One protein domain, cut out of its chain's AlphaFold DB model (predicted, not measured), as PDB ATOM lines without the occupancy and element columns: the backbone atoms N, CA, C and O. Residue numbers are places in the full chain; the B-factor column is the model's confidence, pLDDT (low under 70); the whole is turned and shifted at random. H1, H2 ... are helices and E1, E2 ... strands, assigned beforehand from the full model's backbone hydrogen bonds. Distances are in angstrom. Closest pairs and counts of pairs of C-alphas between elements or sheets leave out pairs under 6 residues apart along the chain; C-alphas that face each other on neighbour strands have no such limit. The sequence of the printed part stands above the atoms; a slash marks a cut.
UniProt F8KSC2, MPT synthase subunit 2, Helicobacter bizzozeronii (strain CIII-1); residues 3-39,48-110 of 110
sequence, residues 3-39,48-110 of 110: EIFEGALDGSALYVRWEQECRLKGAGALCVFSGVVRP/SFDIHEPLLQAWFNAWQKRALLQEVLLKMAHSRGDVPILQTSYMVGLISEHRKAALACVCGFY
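What this domain is: This is residues 3 to 39 and 48 to 110 of the 110 residues of the protein "MPT synthase subunit 2" of Helicobacter bizzozeronii (strain CIII-1) (UniProt F8KSC2). What shape do these atoms make? A sheet of four strands is the middle of three layers: H1 covers E4 and E2 on one face, while on the other H3 packs on E4 and E2, and H2 on E3. What follows what? The printed part has 100 residues, with three named helices and four named strands in the chain order E1 H1 E2 H2 E3 E4 H3; the sheet is mixed, in the order E1 E3 E4 E2, and the class is mixed, helices and strands. How large is it? It is compact, with a radius of gyration of the C-alphas of 13.7 A and spans of 36 by 27 by 22 A.

Where its parts are: Where does the printed part begin? E1 is residues 3 to 6, 10.3 A long, with C-alpha 3 at (194.141, 122.402, 18.730). H1 is residues 11 to 24, 19.9 A, and E2 is residues 29 to 36, 22.4 A. What comes after the cut? H2 is residues 53 to 68, 21.7 A, and E3 is residues 73 to 84, 29.4 A, which bends by 91 degrees at residue 81, C-alpha (204.488, 131.590, 16.560). E4 is residues 88 to 96, 23.7 A, and H3 is residues 99 to 109, 15.3 A, with C-alpha 109 at (181.207, 133.066, 16.003).

How they stand to each other: How do the strands pair? E1 and E3 are parallel, with N 3 and O 76 2.9 A apart; E3 and E4 are an antiparallel hairpin, with N 77 and O 91 at 2.8 A; E4 and E2 are antiparallel, with N 33 and O 92 at 3.0 A. E1, H1 and E2 are a split strand-helix-strand unit, two strands running the same way with E3 and E4 between them, and its crossover is right-handed. Where are the helices? H1 runs along the strands, at 8 degrees to E4 on the local plane, its closest C-alphas to E4 being those of Cys 22 and Ile 95, 6.1 A. On the opposite face, H2 touches E3, closest at the C-alphas of Gln 64 and Leu 74, 5.6 A, and H3 touches E4, closest at those of Leu 94 and Ala 102, 5.6 A. H2 and H3 are close but not clearly touching, with the C-alphas of Ala 67 and Cys 105 closest at 6.4 A. Are the helix backbones complete? In H1 and H2 every O i to N i+4 pair is within hydrogen-bond range; in H3, 6 of 7 are.

The domain as a whole: Which C-alphas are farthest apart? Those of Gly 26 and Pro 39, at 38.7 A. Is anything missing? Residues 40 to 47 are not printed, and C-alphas 39 and 48 are 13.6 A apart across the cut; of the links that are printed whole, each is tight. Where is confidence low? The mean pLDDT of the printed part is 95.5, and residues 108 to 110 are under 70.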
ATOM      1  N   GLU A   3     192.775 122.845  19.004       97.62
ATOM      2  CA  GLU A   3     194.141 122.402  18.730       97.62
ATOM      3  C   GLU A   3     195.033 123.614  18.470       97.62
ATOM      4  O   GLU A   3     194.642 124.541  17.755       97.62
ATOM      5  N   ILE A   4     196.232 123.599  19.044       97.75
ATOM      6  CA  ILE A   4     197.251 124.626  18.834       97.75
ATOM      7  C   ILE A   4     198.444 123.963  18.154       97.75
ATOM      8  O   ILE A   4     198.887 122.900  18.586       97.75
ATOM      9  N   PHE A   5     198.942 124.582  17.086       98.00
ATOM     10  CA  PHE A   5     200.073 124.088  16.301       98.00
ATOM     11  C   PHE A   5     201.186 125.130  16.277       98.00
ATOM     12  O   PHE A   5     200.901 126.320  16.188       98.00
ATOM     13  N   GLU A   6     202.444 124.697  16.308       97.94
ATOM     14  CA  GLU A   6     203.573 125.593  16.044       97.94
ATOM     15  C   GLU A   6     203.639 125.930  14.552       97.94
ATOM     16  O   GLU A   6     203.690 125.038  13.705       97.94
ATOM     17  N   GLY A   7     203.661 127.222  14.238       97.88
ATOM     18  CA  GLY A   7     203.717 127.742  12.882       97.88
ATOM     19  C   GLY A   7     202.448 127.495  12.065       97.88
ATOM     20  O   GLY A   7     201.339 127.408  12.594       97.88
ATOM     21  N   ALA A   8     202.598 127.446  10.742       98.31
ATOM     22  CA  ALA A   8     201.488 127.331   9.797       98.31
ATOM     23  C   ALA A   8     200.672 126.035   9.965       98.31
ATOM     24  O   ALA A   8     201.221 124.947  10.136       98.31
ATOM     25  N   LEU A   9     199.348 126.147   9.830       98.44
ATOM     26  CA  LEU A   9     198.446 124.998   9.805       98.44
ATOM     27  C   LEU A   9     198.483 124.295   8.444       98.44
ATOM     28  O   LEU A   9     198.335 124.939   7.402       98.44
ATOM     29  N   ASP A  10     198.508 122.960   8.453       98.06
ATOM     30  CA  ASP A  10     198.129 122.166   7.280       98.06
ATOM     31  C   ASP A  10     196.597 122.151   7.137       98.06
ATOM     32  O   ASP A  10     195.896 121.233   7.576       98.06
ATOM     33  N   GLY A  11     196.062 123.222   6.544       96.25
ATOM     34  CA  GLY A  11     194.622 123.391   6.343       96.25
ATOM     35  C   GLY A  11     193.982 122.270   5.515       96.25
ATOM     36  O   GLY A  11     192.829 121.910   5.759       96.25
ATOM     37  N   SER A  12     194.728 121.666   4.584       97.56
ATOM     38  CA  SER A  12     194.237 120.560   3.753       97.56
ATOM     39  C   SER A  12     194.062 119.289   4.581       97.56
ATOM     40  O   SER A  12     192.996 118.671   4.546       97.56
ATOM     41  N   ALA A  13     195.069 118.926   5.380       98.06
ATOM     42  CA  ALA A  13     194.980 117.775   6.275       98.06
ATOM     43  C   ALA A  13     193.890 117.964   7.342       98.06
ATOM     44  O   ALA A  13     193.131 117.035   7.637       98.06
ATOM     45  N   LEU A  14     193.762 119.179   7.889       98.12
ATOM     46  CA  LEU A  14     192.697 119.523   8.833       98.12
ATOM     47  C   LEU A  14     191.307 119.365   8.207       98.12
ATOM     48  O   LEU A  14     190.443 118.731   8.818       98.12
ATOM     49  N   TYR A  15     191.108 119.880   6.989       98.31
ATOM     50  CA  TYR A  15     189.850 119.742   6.259       98.31
ATOM     51  C   TYR A  15     189.484 118.271   6.068       98.31
ATOM     52  O   TYR A  15     188.394 117.862   6.459       98.31
ATOM     53  N   VAL A  16     190.411 117.468   5.534       98.50
ATOM     54  CA  VAL A  16     190.188 116.037   5.279       98.50
ATOM     55  C   VAL A  16     189.794 115.312   6.564       98.50
ATOM     56  O   VAL A  16     188.824 114.559   6.576       98.50
ATOM     57  N   ARG A  17     190.486 115.579   7.676       98.00
ATOM     58  CA  ARG A  17     190.179 114.956   8.970       98.00
ATOM     59  C   ARG A  17     188.790 115.337   9.489       98.00
ATOM     60  O   ARG A  17     188.114 114.512  10.099       98.00
ATOM     61  N   TRP A  18     188.356 116.581   9.292       98.12
ATOM     62  CA  TRP A  18     187.039 117.038   9.750       98.12
ATOM     63  C   TRP A  18     185.904 116.588   8.824       98.12
ATOM     64  O   TRP A  18     184.819 116.270   9.304       98.12
ATOM     65  N   GLU A  19     186.159 116.497   7.522       98.19
ATOM     66  CA  GLU A  19     185.238 115.933   6.531       98.19
ATOM     67  C   GLU A  19     184.988 114.445   6.793       98.19
ATOM     68  O   GLU A  19     183.834 114.012   6.857       98.19
ATOM     69  N   GLN A  20     186.047 113.685   7.077       98.38
ATOM     70  CA  GLN A  20     185.935 112.279   7.461       98.38
ATOM     71  C   GLN A  20     185.086 112.105   8.721       98.38
ATOM     72  O   GLN A  20     184.221 111.231   8.770       98.38
ATOM     73  N   GLU A  21     185.277 112.953   9.734       97.69
ATOM     74  CA  GLU A  21     184.447 112.921  10.938       97.69
ATOM     75  C   GLU A  21     182.982 113.273  10.645       97.69
ATOM     76  O   GLU A  21     182.084 112.612  11.171       97.69
ATOM     77  N   CYS A  22     182.728 114.267   9.786       97.62
ATOM     78  CA  CYS A  22     181.381 114.610   9.326       97.62
ATOM     79  C   CYS A  22     180.682 113.380   8.725       97.62
ATOM     80  O   CYS A  22     179.559 113.051   9.111       97.62
ATOM     81  N   ARG A  23     181.381 112.641   7.855       98.06
ATOM     82  CA  ARG A  23     180.870 111.416   7.225       98.06
ATOM     83  C   ARG A  23     180.638 110.282   8.213       98.06
ATOM     84  O   ARG A  23     179.578 109.669   8.181       98.06
ATOM     85  N   LEU A  24     181.599 110.010   9.096       98.12
ATOM     86  CA  LEU A  24     181.484 108.942  10.097       98.12
ATOM     87  C   LEU A  24     180.337 109.186  11.086       98.12
ATOM     88  O   LEU A  24     179.783 108.235  11.628       98.12
ATOM     89  N   LYS A  25     179.958 110.450  11.299       96.44
ATOM     90  CA  LYS A  25     178.801 110.841  12.115       96.44
ATOM     91  C   LYS A  25     177.472 110.834  11.355       96.44
ATOM     92  O   LYS A  25     176.446 111.085  11.975       96.44
ATOM     93  N   GLY A  26     177.474 110.594  10.042       97.25
ATOM     94  CA  GLY A  26     176.278 110.720   9.206       97.25
ATOM     95  C   GLY A  26     175.753 112.157   9.100       97.25
ATOM     96  O   GLY A  26     174.579 112.359   8.813       97.25
ATOM     97  N   ALA A  27     176.599 113.161   9.353       97.38
ATOM     98  CA  ALA A  27     176.210 114.563   9.298       97.38
ATOM     99  C   ALA A  27     176.153 115.065   7.845       97.38
ATOM    100  O   ALA A  27     177.005 114.727   7.022       97.38
ATOM    101  N   GLY A  28     175.153 115.893   7.533       96.88
ATOM    102  CA  GLY A  28     174.912 116.413   6.185       96.88
ATOM    103  C   GLY A  28     175.577 117.757   5.881       96.88
ATOM    104  O   GLY A  28     175.449 118.252   4.760       96.88
ATOM    105  N   ALA A  29     176.251 118.384   6.849       97.50
ATOM    106  CA  ALA A  29     176.911 119.669   6.657       97.50
ATOM    107  C   ALA A  29     178.217 119.797   7.451       97.50
ATOM    108  O   ALA A  29     178.257 119.561   8.657       97.50
ATOM    109  N   LEU A  30     179.250 120.282   6.761       97.75
ATOM    110  CA  LEU A  30     180.498 120.779   7.330       97.75
ATOM    111  C   LEU A  30     180.735 122.199   6.795       97.75
ATOM    112  O   LEU A  30     180.971 122.387   5.601       97.75
ATOM    113  N   CYS A  31     180.675 123.198   7.670       96.69
ATOM    114  CA  CYS A  31     181.055 124.574   7.351       96.69
ATOM    115  C   CYS A  31     182.466 124.839   7.864       96.69
ATOM    116  O   CYS A  31     182.752 124.595   9.036       96.69
ATOM    117  N   VAL A  32     183.335 125.349   6.994       96.81
ATOM    118  CA  VAL A  32     184.736 125.621   7.319       96.81
ATOM    119  C   VAL A  32     185.062 127.072   7.031       96.81
ATOM    120  O   VAL A  32     184.702 127.605   5.984       96.81
ATOM    121  N   PHE A  33     185.798 127.683   7.947       96.00
ATOM    122  CA  PHE A  33     186.460 128.961   7.741       96.00
ATOM    123  C   PHE A  33     187.961 128.770   7.917       96.00
ATOM    124  O   PHE A  33     188.390 128.086   8.847       96.00
ATOM    125  N   SER A  34     188.747 129.385   7.038       97.00
ATOM    126  CA  SER A  34     190.210 129.377   7.107       97.00
ATOM    127  C   SER A  34     190.729 130.810   7.087       97.00
ATOM    128  O   SER A  34     190.471 131.564   6.149       97.00
ATOM    129  N   GLY A  35     191.460 131.187   8.132       97.12
ATOM    130  CA  GLY A  35     192.214 132.428   8.202       97.12
ATOM    131  C   GLY A  35     193.562 132.252   7.516       97.12
ATOM    132  O   GLY A  35     194.443 131.578   8.047       97.12
ATOM    133  N   VAL A  36     193.711 132.854   6.338       98.06
ATOM    134  CA  VAL A  36     194.962 132.857   5.567       98.06
ATOM    135  C   VAL A  36     195.688 134.181   5.782       98.06
ATOM    136  O   VAL A  36     195.081 135.252   5.660       98.06
ATOM    137  N   VAL A  37     196.986 134.119   6.073       98.12
ATOM    138  CA  VAL A  37     197.840 135.300   6.221       98.12
ATOM    139  C   VAL A  37     198.006 135.967   4.858       98.12
ATOM    140  O   VAL A  37     198.599 135.409   3.937       98.12
ATOM    141  N   ARG A  38     197.462 137.177   4.702       97.44
ATOM    142  CA  ARG A  38     197.519 137.932   3.442       97.44
ATOM    143  C   ARG A  38     198.702 138.902   3.439       97.44
ATOM    144  O   ARG A  38     198.984 139.480   4.488       97.44
ATOM    145  N   PRO A  39     199.348 139.149   2.287       96.56
ATOM    146  CA  PRO A  39     200.322 140.228   2.156       96.56
ATOM    147  C   PRO A  39     199.703 141.585   2.517       96.56
ATOM    148  O   PRO A  39     198.577 141.875   2.111       96.56
ATOM    149  N   SER A  48     203.023 136.642  13.555       97.69
ATOM    150  CA  SER A  48     203.416 135.797  14.683       97.69
ATOM    151  C   SER A  48     202.343 135.870  15.762       97.69
ATOM    152  O   SER A  48     201.790 136.948  16.000       97.69
ATOM    153  N   PHE A  49     202.005 134.732  16.363       97.81
ATOM    154  CA  PHE A  49     200.883 134.621  17.293       97.81
ATOM    155  C   PHE A  49     201.330 134.133  18.669       97.81
ATOM    156  O   PHE A  49     201.758 132.988  18.817       97.81
ATOM    157  N   ASP A  50     201.112 134.963  19.685       97.31
ATOM    158  CA  ASP A  50     201.167 134.555  21.086       97.31
ATOM    159  C   ASP A  50     199.774 134.140  21.566       97.31
ATOM    160  O   ASP A  50     198.783 134.835  21.328       97.31
ATOM    161  N   ILE A  51     199.685 133.008  22.266       96.12
ATOM    162  CA  ILE A  51     198.409 132.472  22.750       96.12
ATOM    163  C   ILE A  51     198.448 132.297  24.263       96.12
ATOM    164  O   ILE A  51     199.220 131.505  24.801       96.12
ATOM    165  N   HIS A  52     197.517 132.958  24.951       96.62
ATOM    166  CA  HIS A  52     197.192 132.626  26.332       96.62
ATOM    167  C   HIS A  52     196.262 131.401  26.363       96.62
ATOM    168  O   HIS A  52     195.036 131.537  26.404       96.62
ATOM    169  N   GLU A  53     196.829 130.192  26.393       94.81
ATOM    170  CA  GLU A  53     196.058 128.947  26.213       94.81
ATOM    171  C   GLU A  53     194.892 128.772  27.204       94.81
ATOM    172  O   GLU A  53     193.788 128.479  26.742       94.81
ATOM    173  N   PRO A  54     195.041 129.024  28.527       96.94
ATOM    174  CA  PRO A  54     193.908 128.883  29.449       96.94
ATOM    175  C   PRO A  54     192.707 129.772  29.107       96.94
ATOM    176  O   PRO A  54     191.560 129.332  29.193       96.94
ATOM    177  N   LEU A  55     192.962 131.016  28.692       97.00
ATOM    178  CA  LEU A  55     191.916 131.967  28.334       97.00
ATOM    179  C   LEU A  55     191.240 131.558  27.025       97.00
ATOM    180  O   LEU A  55     190.009 131.536  26.954       97.00
ATOM    181  N   LEU A  56     192.030 131.175  26.017       95.88
ATOM    182  CA  LEU A  56     191.508 130.692  24.741       95.88
ATOM    183  C   LEU A  56     190.660 129.430  24.932       95.88
ATOM    184  O   LEU A  56     189.557 129.342  24.396       95.88
ATOM    185  N   GLN A  57     191.129 128.481  25.743       96.50
ATOM    186  CA  GLN A  57     190.398 127.256  26.045       96.50
ATOM    187  C   GLN A  57     189.075 127.556  26.757       96.50
ATOM    188  O   GLN A  57     188.043 126.986  26.399       96.50
ATOM    189  N   ALA A  58     189.074 128.460  27.740       97.19
ATOM    190  CA  ALA A  58     187.860 128.858  28.449       97.19
ATOM    191  C   ALA A  58     186.837 129.524  27.512       97.19
ATOM    192  O   ALA A  58     185.661 129.144  27.508       97.19
ATOM    193  N   TRP A  59     187.290 130.462  26.678       96.19
ATOM    194  CA  TRP A  59     186.463 131.117  25.664       96.19
ATOM    195  C   TRP A  59     185.909 130.111  24.645       96.19
ATOM    196  O   TRP A  59     184.706 130.096  24.368       96.19
ATOM    197  N   PHE A  60     186.749 129.203  24.143       96.50
ATOM    198  CA  PHE A  60     186.338 128.206  23.158       96.50
ATOM    199  C   PHE A  60     185.346 127.201  23.749       96.50
ATOM    200  O   PHE A  60     184.353 126.858  23.109       96.50
ATOM    201  N   ASN A  61     185.542 126.787  25.002       96.56
ATOM    202  CA  ASN A  61     184.610 125.912  25.712       96.56
ATOM    203  C   ASN A  61     183.215 126.541  25.837       96.56
ATOM    204  O   ASN A  61     182.211 125.836  25.708       96.56
ATOM    205  N   ALA A  62     183.126 127.854  26.066       96.06
ATOM    206  CA  ALA A  62     181.845 128.554  26.098       96.06
ATOM    207  C   ALA A  62     181.135 128.492  24.734       96.06
ATOM    208  O   ALA A  62     179.934 128.221  24.670       96.06
ATOM    209  N   TRP A  63     181.877 128.661  23.640       95.50
ATOM    210  CA  TRP A  63     181.343 128.516  22.286       95.50
ATOM    211  C   TRP A  63     180.933 127.090  21.944       95.50
ATOM    212  O   TRP A  63     179.853 126.895  21.391       95.50
ATOM    213  N   GLN A  64     181.726 126.090  22.327       95.62
ATOM    214  CA  GLN A  64     181.350 124.692  22.126       95.62
ATOM    215  C   GLN A  64     180.046 124.347  22.846       95.62
ATOM    216  O   GLN A  64     179.200 123.677  22.264       95.62
ATOM    217  N   LYS A  65     179.844 124.840  24.078       96.25
ATOM    218  CA  LYS A  65     178.575 124.658  24.803       96.25
ATOM    219  C   LYS A  65     177.399 125.273  24.042       96.25
ATOM    220  O   LYS A  65     176.365 124.632  23.911       96.25
ATOM    221  N   ARG A  66     177.560 126.489  23.505       93.94
ATOM    222  CA  ARG A  66     176.520 127.169  22.709       93.94
ATOM    223  C   ARG A  66     176.214 126.446  21.396       93.94
ATOM    224  O   ARG A  66     175.048 126.324  21.044       93.94
ATOM    225  N   ALA A  67     177.240 125.967  20.697       95.25
ATOM    226  CA  ALA A  67     177.094 125.208  19.457       95.25
ATOM    227  C   ALA A  67     176.387 123.866  19.706       95.25
ATOM    228  O   ALA A  67     175.481 123.497  18.964       95.25
ATOM    229  N   LEU A  68     176.726 123.189  20.807       95.00
ATOM    230  CA  LEU A  68     176.119 121.913  21.179       95.00
ATOM    231  C   LEU A  68     174.616 122.038  21.466       95.00
ATOM    232  O   LEU A  68     173.864 121.142  21.103       95.00
ATOM    233  N   LEU A  69     174.161 123.159  22.042       94.94
ATOM    234  CA  LEU A  69     172.727 123.453  22.212       94.94
ATOM    235  C   LEU A  69     171.962 123.545  20.879       94.94
ATOM    236  O   LEU A  69     170.740 123.451  20.875       94.94
ATOM    237  N   GLN A  70     172.669 123.757  19.767       93.56
ATOM    238  CA  GLN A  70     172.121 123.771  18.408       93.56
ATOM    239  C   GLN A  70     172.479 122.501  17.623       93.56
ATOM    240  O   GLN A  70     172.372 122.495  16.399       93.56
ATOM    241  N   GLU A  71     172.954 121.456  18.311       95.81
ATOM    242  CA  GLU A  71     173.395 120.193  17.705       95.81
ATOM    243  C   GLU A  71     174.533 120.384  16.685       95.81
ATOM    244  O   GLU A  71     174.688 119.631  15.722       95.81
ATOM    245  N   VAL A  72     175.363 121.408  16.908       96.94
ATOM    246  CA  VAL A  72     176.540 121.714  16.097       96.94
ATOM    247  C   VAL A  72     177.804 121.304  16.845       96.94
ATOM    248  O   VAL A  72     178.099 121.782  17.944       96.94
ATOM    249  N   LEU A  73     178.611 120.455  16.216       97.19
ATOM    250  CA  LEU A  73     179.951 120.133  16.681       97.19
ATOM    251  C   LEU A  73     180.944 121.188  16.181       97.19
ATOM    252  O   LEU A  73     181.265 121.241  14.995       97.19
ATOM    253  N   LEU A  74     181.455 121.997  17.110       96.88
ATOM    254  CA  LEU A  74     182.446 123.042  16.847       96.88
ATOM    255  C   LEU A  74     183.886 122.553  17.095       96.88
ATOM    256  O   LEU A  74     184.207 121.994  18.155       96.88
ATOM    257  N   LYS A  75     184.772 122.818  16.131       97.19
ATOM    258  CA  LYS A  75     186.212 122.508  16.156       97.19
ATOM    259  C   LYS A  75     187.037 123.736  15.770       97.19
ATOM    260  O   LYS A  75     186.592 124.520  14.940       97.19
ATOM    261  N   MET A  76     188.226 123.881  16.351       97.06
ATOM    262  CA  MET A  76     189.167 124.965  16.067       97.06
ATOM    263  C   MET A  76     190.601 124.445  16.023       97.06
ATOM    264  O   MET A  76     190.991 123.642  16.867       97.06
ATOM    265  N   ALA A  77     191.377 124.972  15.081       98.12
ATOM    266  CA  ALA A  77     192.828 124.911  15.045       98.12
ATOM    267  C   ALA A  77     193.391 126.338  14.953       98.12
ATOM    268  O   ALA A  77     192.864 127.162  14.201       98.12
ATOM    269  N   HIS A  78     194.449 126.633  15.705       98.06
ATOM    270  CA  HIS A  78     195.117 127.936  15.678       98.06
ATOM    271  C   HIS A  78     196.641 127.776  15.726       98.06
ATOM    272  O   HIS A  78     197.162 126.922  16.440       98.06
ATOM    273  N   SER A  79     197.351 128.607  14.972       98.19
ATOM    274  CA  SER A  79     198.813 128.677  14.970       98.19
ATOM    275  C   SER A  79     199.358 129.437  16.177       98.19
ATOM    276  O   SER A  79     198.803 130.469  16.551       98.19
ATOM    277  N   ARG A  80     200.475 128.974  16.733       98.38
ATOM    278  CA  ARG A  80     201.351 129.697  17.659       98.38
ATOM    279  C   ARG A  80     202.685 129.976  16.968       98.38
ATOM    280  O   ARG A  80     203.175 129.137  16.221       98.38
ATOM    281  N   GLY A  81     203.257 131.150  17.212       98.06
ATOM    282  CA  GLY A  81     204.488 131.590  16.560       98.06
ATOM    283  C   GLY A  81     204.274 132.001  15.104       98.06
ATOM    284  O   GLY A  81     203.187 132.446  14.724       98.06
ATOM    285  N   ASP A  82     205.333 131.885  14.305       98.31
ATOM    286  CA  ASP A  82     205.427 132.514  12.987       98.31
ATOM    287  C   ASP A  82     204.648 131.764  11.895       98.31
ATOM    288  O   ASP A  82     204.835 130.571  11.653       98.31
ATOM    289  N   VAL A  83     203.813 132.500  11.163       98.56
ATOM    290  CA  VAL A  83     203.029 132.025  10.022       98.56
ATOM    291  C   VAL A  83     203.315 132.917   8.809       98.56
ATOM    292  O   VAL A  83     202.896 134.081   8.789       98.56
ATOM    293  N   PRO A  84     204.008 132.394   7.781       98.19
ATOM    294  CA  PRO A  84     204.316 133.146   6.569       98.19
ATOM    295  C   PRO A  84     203.075 133.603   5.794       98.19
ATOM    296  O   PRO A  84     201.983 133.053   5.937       98.19
ATOM    297  N   ILE A  85     203.252 134.575   4.897       97.94
ATOM    298  CA  ILE A  85     202.223 134.928   3.909       97.94
ATOM    299  C   ILE A  85     201.745 133.700   3.122       97.94
ATOM    300  O   ILE A  85     202.509 132.782   2.832       97.94
ATOM    301  N   LEU A  86     200.468 133.718   2.740       96.94
ATOM    302  CA  LEU A  86     199.768 132.661   2.005       96.94
ATOM    303  C   LEU A  86     199.613 131.336   2.768       96.94
ATOM    304  O   LEU A  86     199.092 130.376   2.206       96.94
ATOM    305  N   GLN A  87     200.002 131.289   4.043       98.31
ATOM    306  CA  GLN A  87     199.781 130.145   4.921       98.31
ATOM    307  C   GLN A  87     198.537 130.341   5.793       98.31
ATOM    308  O   GLN A  87     198.088 131.463   6.049       98.31
ATOM    309  N   THR A  88     197.973 129.229   6.261       98.44
ATOM    310  CA  THR A  88     196.804 129.226   7.146       98.44
ATOM    311  C   THR A  88     197.258 129.383   8.593       98.44
ATOM    312  O   THR A  88     198.051 128.577   9.074       98.44
ATOM    313  N   SER A  89     196.748 130.392   9.299       98.00
ATOM    314  CA  SER A  89     197.028 130.610  10.729       98.00
ATOM    315  C   SER A  89     195.905 130.133  11.645       98.00
ATOM    316  O   SER A  89     196.064 130.033  12.860       98.00
ATOM    317  N   TYR A  90     194.724 129.908  11.077       97.31
ATOM    318  CA  TYR A  90     193.511 129.664  11.835       97.31
ATOM    319  C   TYR A  90     192.505 128.886  11.003       97.31
ATOM    320  O   TYR A  90     192.323 129.167   9.818       97.31
ATOM    321  N   MET A  91     191.817 127.933  11.618       97.88
ATOM    322  CA  MET A  91     190.779 127.171  10.949       97.88
ATOM    323  C   MET A  91     189.697 126.756  11.938       97.88
ATOM    324  O   MET A  91     189.997 126.325  13.050       97.88
ATOM    325  N   VAL A  92     188.435 126.842  11.530       97.00
ATOM    326  CA  VAL A  92     187.295 126.395  12.338       97.00
ATOM    327  C   VAL A  92     186.327 125.590  11.497       97.00
ATOM    328  O   VAL A  92     186.064 125.927  10.344       97.00
ATOM    329  N   GLY A  93     185.820 124.513  12.092       97.00
ATOM    330  CA  GLY A  93     184.892 123.573  11.478       97.00
ATOM    331  C   GLY A  93     183.629 123.430  12.316       97.00
ATOM    332  O   GLY A  93     183.706 123.239  13.531       97.00
ATOM    333  N   LEU A  94     182.474 123.514  11.664       97.44
ATOM    334  CA  LEU A  94     181.161 123.310  12.263       97.44
ATOM    335  C   LEU A  94     180.474 122.160  11.539       97.44
ATOM    336  O   LEU A  94     180.194 122.266  10.346       97.44
ATOM    337  N   ILE A  95     180.222 121.074  12.261       97.88
ATOM    338  CA  ILE A  95     179.578 119.869  11.734       97.88
ATOM    339  C   ILE A  95     178.163 119.785  12.300       97.88
ATOM    340  O   ILE A  95     177.985 119.875  13.514       97.88
ATOM    341  N   SER A  96     177.164 119.599  11.440       97.88
ATOM    342  CA  SER A  96     175.764 119.424  11.846       97.88
ATOM    343  C   SER A  96     174.988 118.560  10.853       97.88
ATOM    344  O   SER A  96     175.388 118.400   9.700       97.88
ATOM    345  N   GLU A  97     173.843 118.020  11.274       97.56
ATOM    346  CA  GLU A  97     172.974 117.225  10.393       97.56
ATOM    347  C   GLU A  97     172.486 118.041   9.185       97.56
ATOM    348  O   GLU A  97     172.487 117.572   8.045       97.56
ATOM    349  N   HIS A  98     172.129 119.306   9.415       95.81
ATOM    350  CA  HIS A  98     171.652 120.219   8.381       95.81
ATOM    351  C   HIS A  98     172.417 121.540   8.393       95.81
ATOM    352  O   HIS A  98     172.710 122.093   9.454       95.81
ATOM    353  N   ARG A  99     172.642 122.115   7.204       94.62
ATOM    354  CA  ARG A  99     173.400 123.370   7.024       94.62
ATOM    355  C   ARG A  99     172.873 124.559   7.830       94.62
ATOM    356  O   ARG A  99     173.643 125.450   8.156       94.62
ATOM    357  N   LYS A 100     171.567 124.601   8.134       94.81
ATOM    358  CA  LYS A 100     170.933 125.736   8.826       94.81
ATOM    359  C   LYS A 100     171.569 125.981  10.197       94.81
ATOM    360  O   LYS A 100     171.863 127.127  10.514       94.81
ATOM    361  N   ALA A 101     171.790 124.916  10.970       93.31
ATOM    362  CA  ALA A 101     172.378 125.009  12.302       93.31
ATOM    363  C   ALA A 101     173.843 125.474  12.230       93.31
ATOM    364  O   ALA A 101     174.202 126.468  12.858       93.31
ATOM    365  N   ALA A 102     174.664 124.839  11.381       93.88
ATOM    366  CA  ALA A 102     176.054 125.249  11.183       93.88
ATOM    367  C   ALA A 102     176.181 126.706  10.703       93.88
ATOM    368  O   ALA A 102     176.949 127.468  11.284       93.88
ATOM    369  N   LEU A 103     175.401 127.132   9.703       93.00
ATOM    370  CA  LEU A 103     175.455 128.502   9.174       93.00
ATOM    371  C   LEU A 103     174.986 129.552  10.191       93.00
ATOM    372  O   LEU A 103     175.581 130.622  10.279       93.00
ATOM    373  N   ALA A 104     173.955 129.253  10.987       89.69
ATOM    374  CA  ALA A 104     173.516 130.151  12.055       89.69
ATOM    375  C   ALA A 104     174.589 130.302  13.146       89.69
ATOM    376  O   ALA A 104     174.805 131.402  13.656       89.69
ATOM    377  N   CYS A 105     175.285 129.211  13.476       87.88
ATOM    378  CA  CYS A 105     176.346 129.214  14.477       87.88
ATOM    379  C   CYS A 105     177.604 129.955  13.984       87.88
ATOM    380  O   CYS A 105     178.177 130.728  14.749       87.88
ATOM    381  N   VAL A 106     177.965 129.812  12.698       81.94
ATOM    382  CA  VAL A 106     179.033 130.585  12.031       81.94
ATOM    383  C   VAL A 106     178.829 132.088  12.230       81.94
ATOM    384  O   VAL A 106     179.739 132.753  12.708       81.94
ATOM    385  N   CYS A 107     177.640 132.626  11.942       72.69
ATOM    386  CA  CYS A 107     177.397 134.073  12.014       72.69
ATOM    387  C   CYS A 107     177.558 134.683  13.414       72.69
ATOM    388  O   CYS A 107     177.777 135.882  13.518       72.69
ATOM    389  N   GLY A 108     177.392 133.904  14.485       69.81
ATOM    390  CA  GLY A 108     177.633 134.406  15.842       69.81
ATOM    391  C   GLY A 108     179.100 134.327  16.258       69.81
ATOM    392  O   GLY A 108     179.505 135.016  17.188       69.81
ATOM    393  N   PHE A 109     179.858 133.443  15.616       67.00
ATOM    394  CA  PHE A 109     181.207 133.066  16.003       67.00
ATOM    395  C   PHE A 109     182.295 133.952  15.369       67.00
ATOM    396  O   PHE A 109     183.369 134.083  15.960       67.00
ATOM    397  N   TYR A 110     182.013 134.550  14.203       55.94
ATOM    398  CA  TYR A 110     182.872 135.521  13.504       55.94
ATOM    399  C   TYR A 110     182.421 136.961  13.723       55.94
ATOM    400  O   TYR A 110     181.193 137.186  13.799       55.94
TER     401      TYR A 110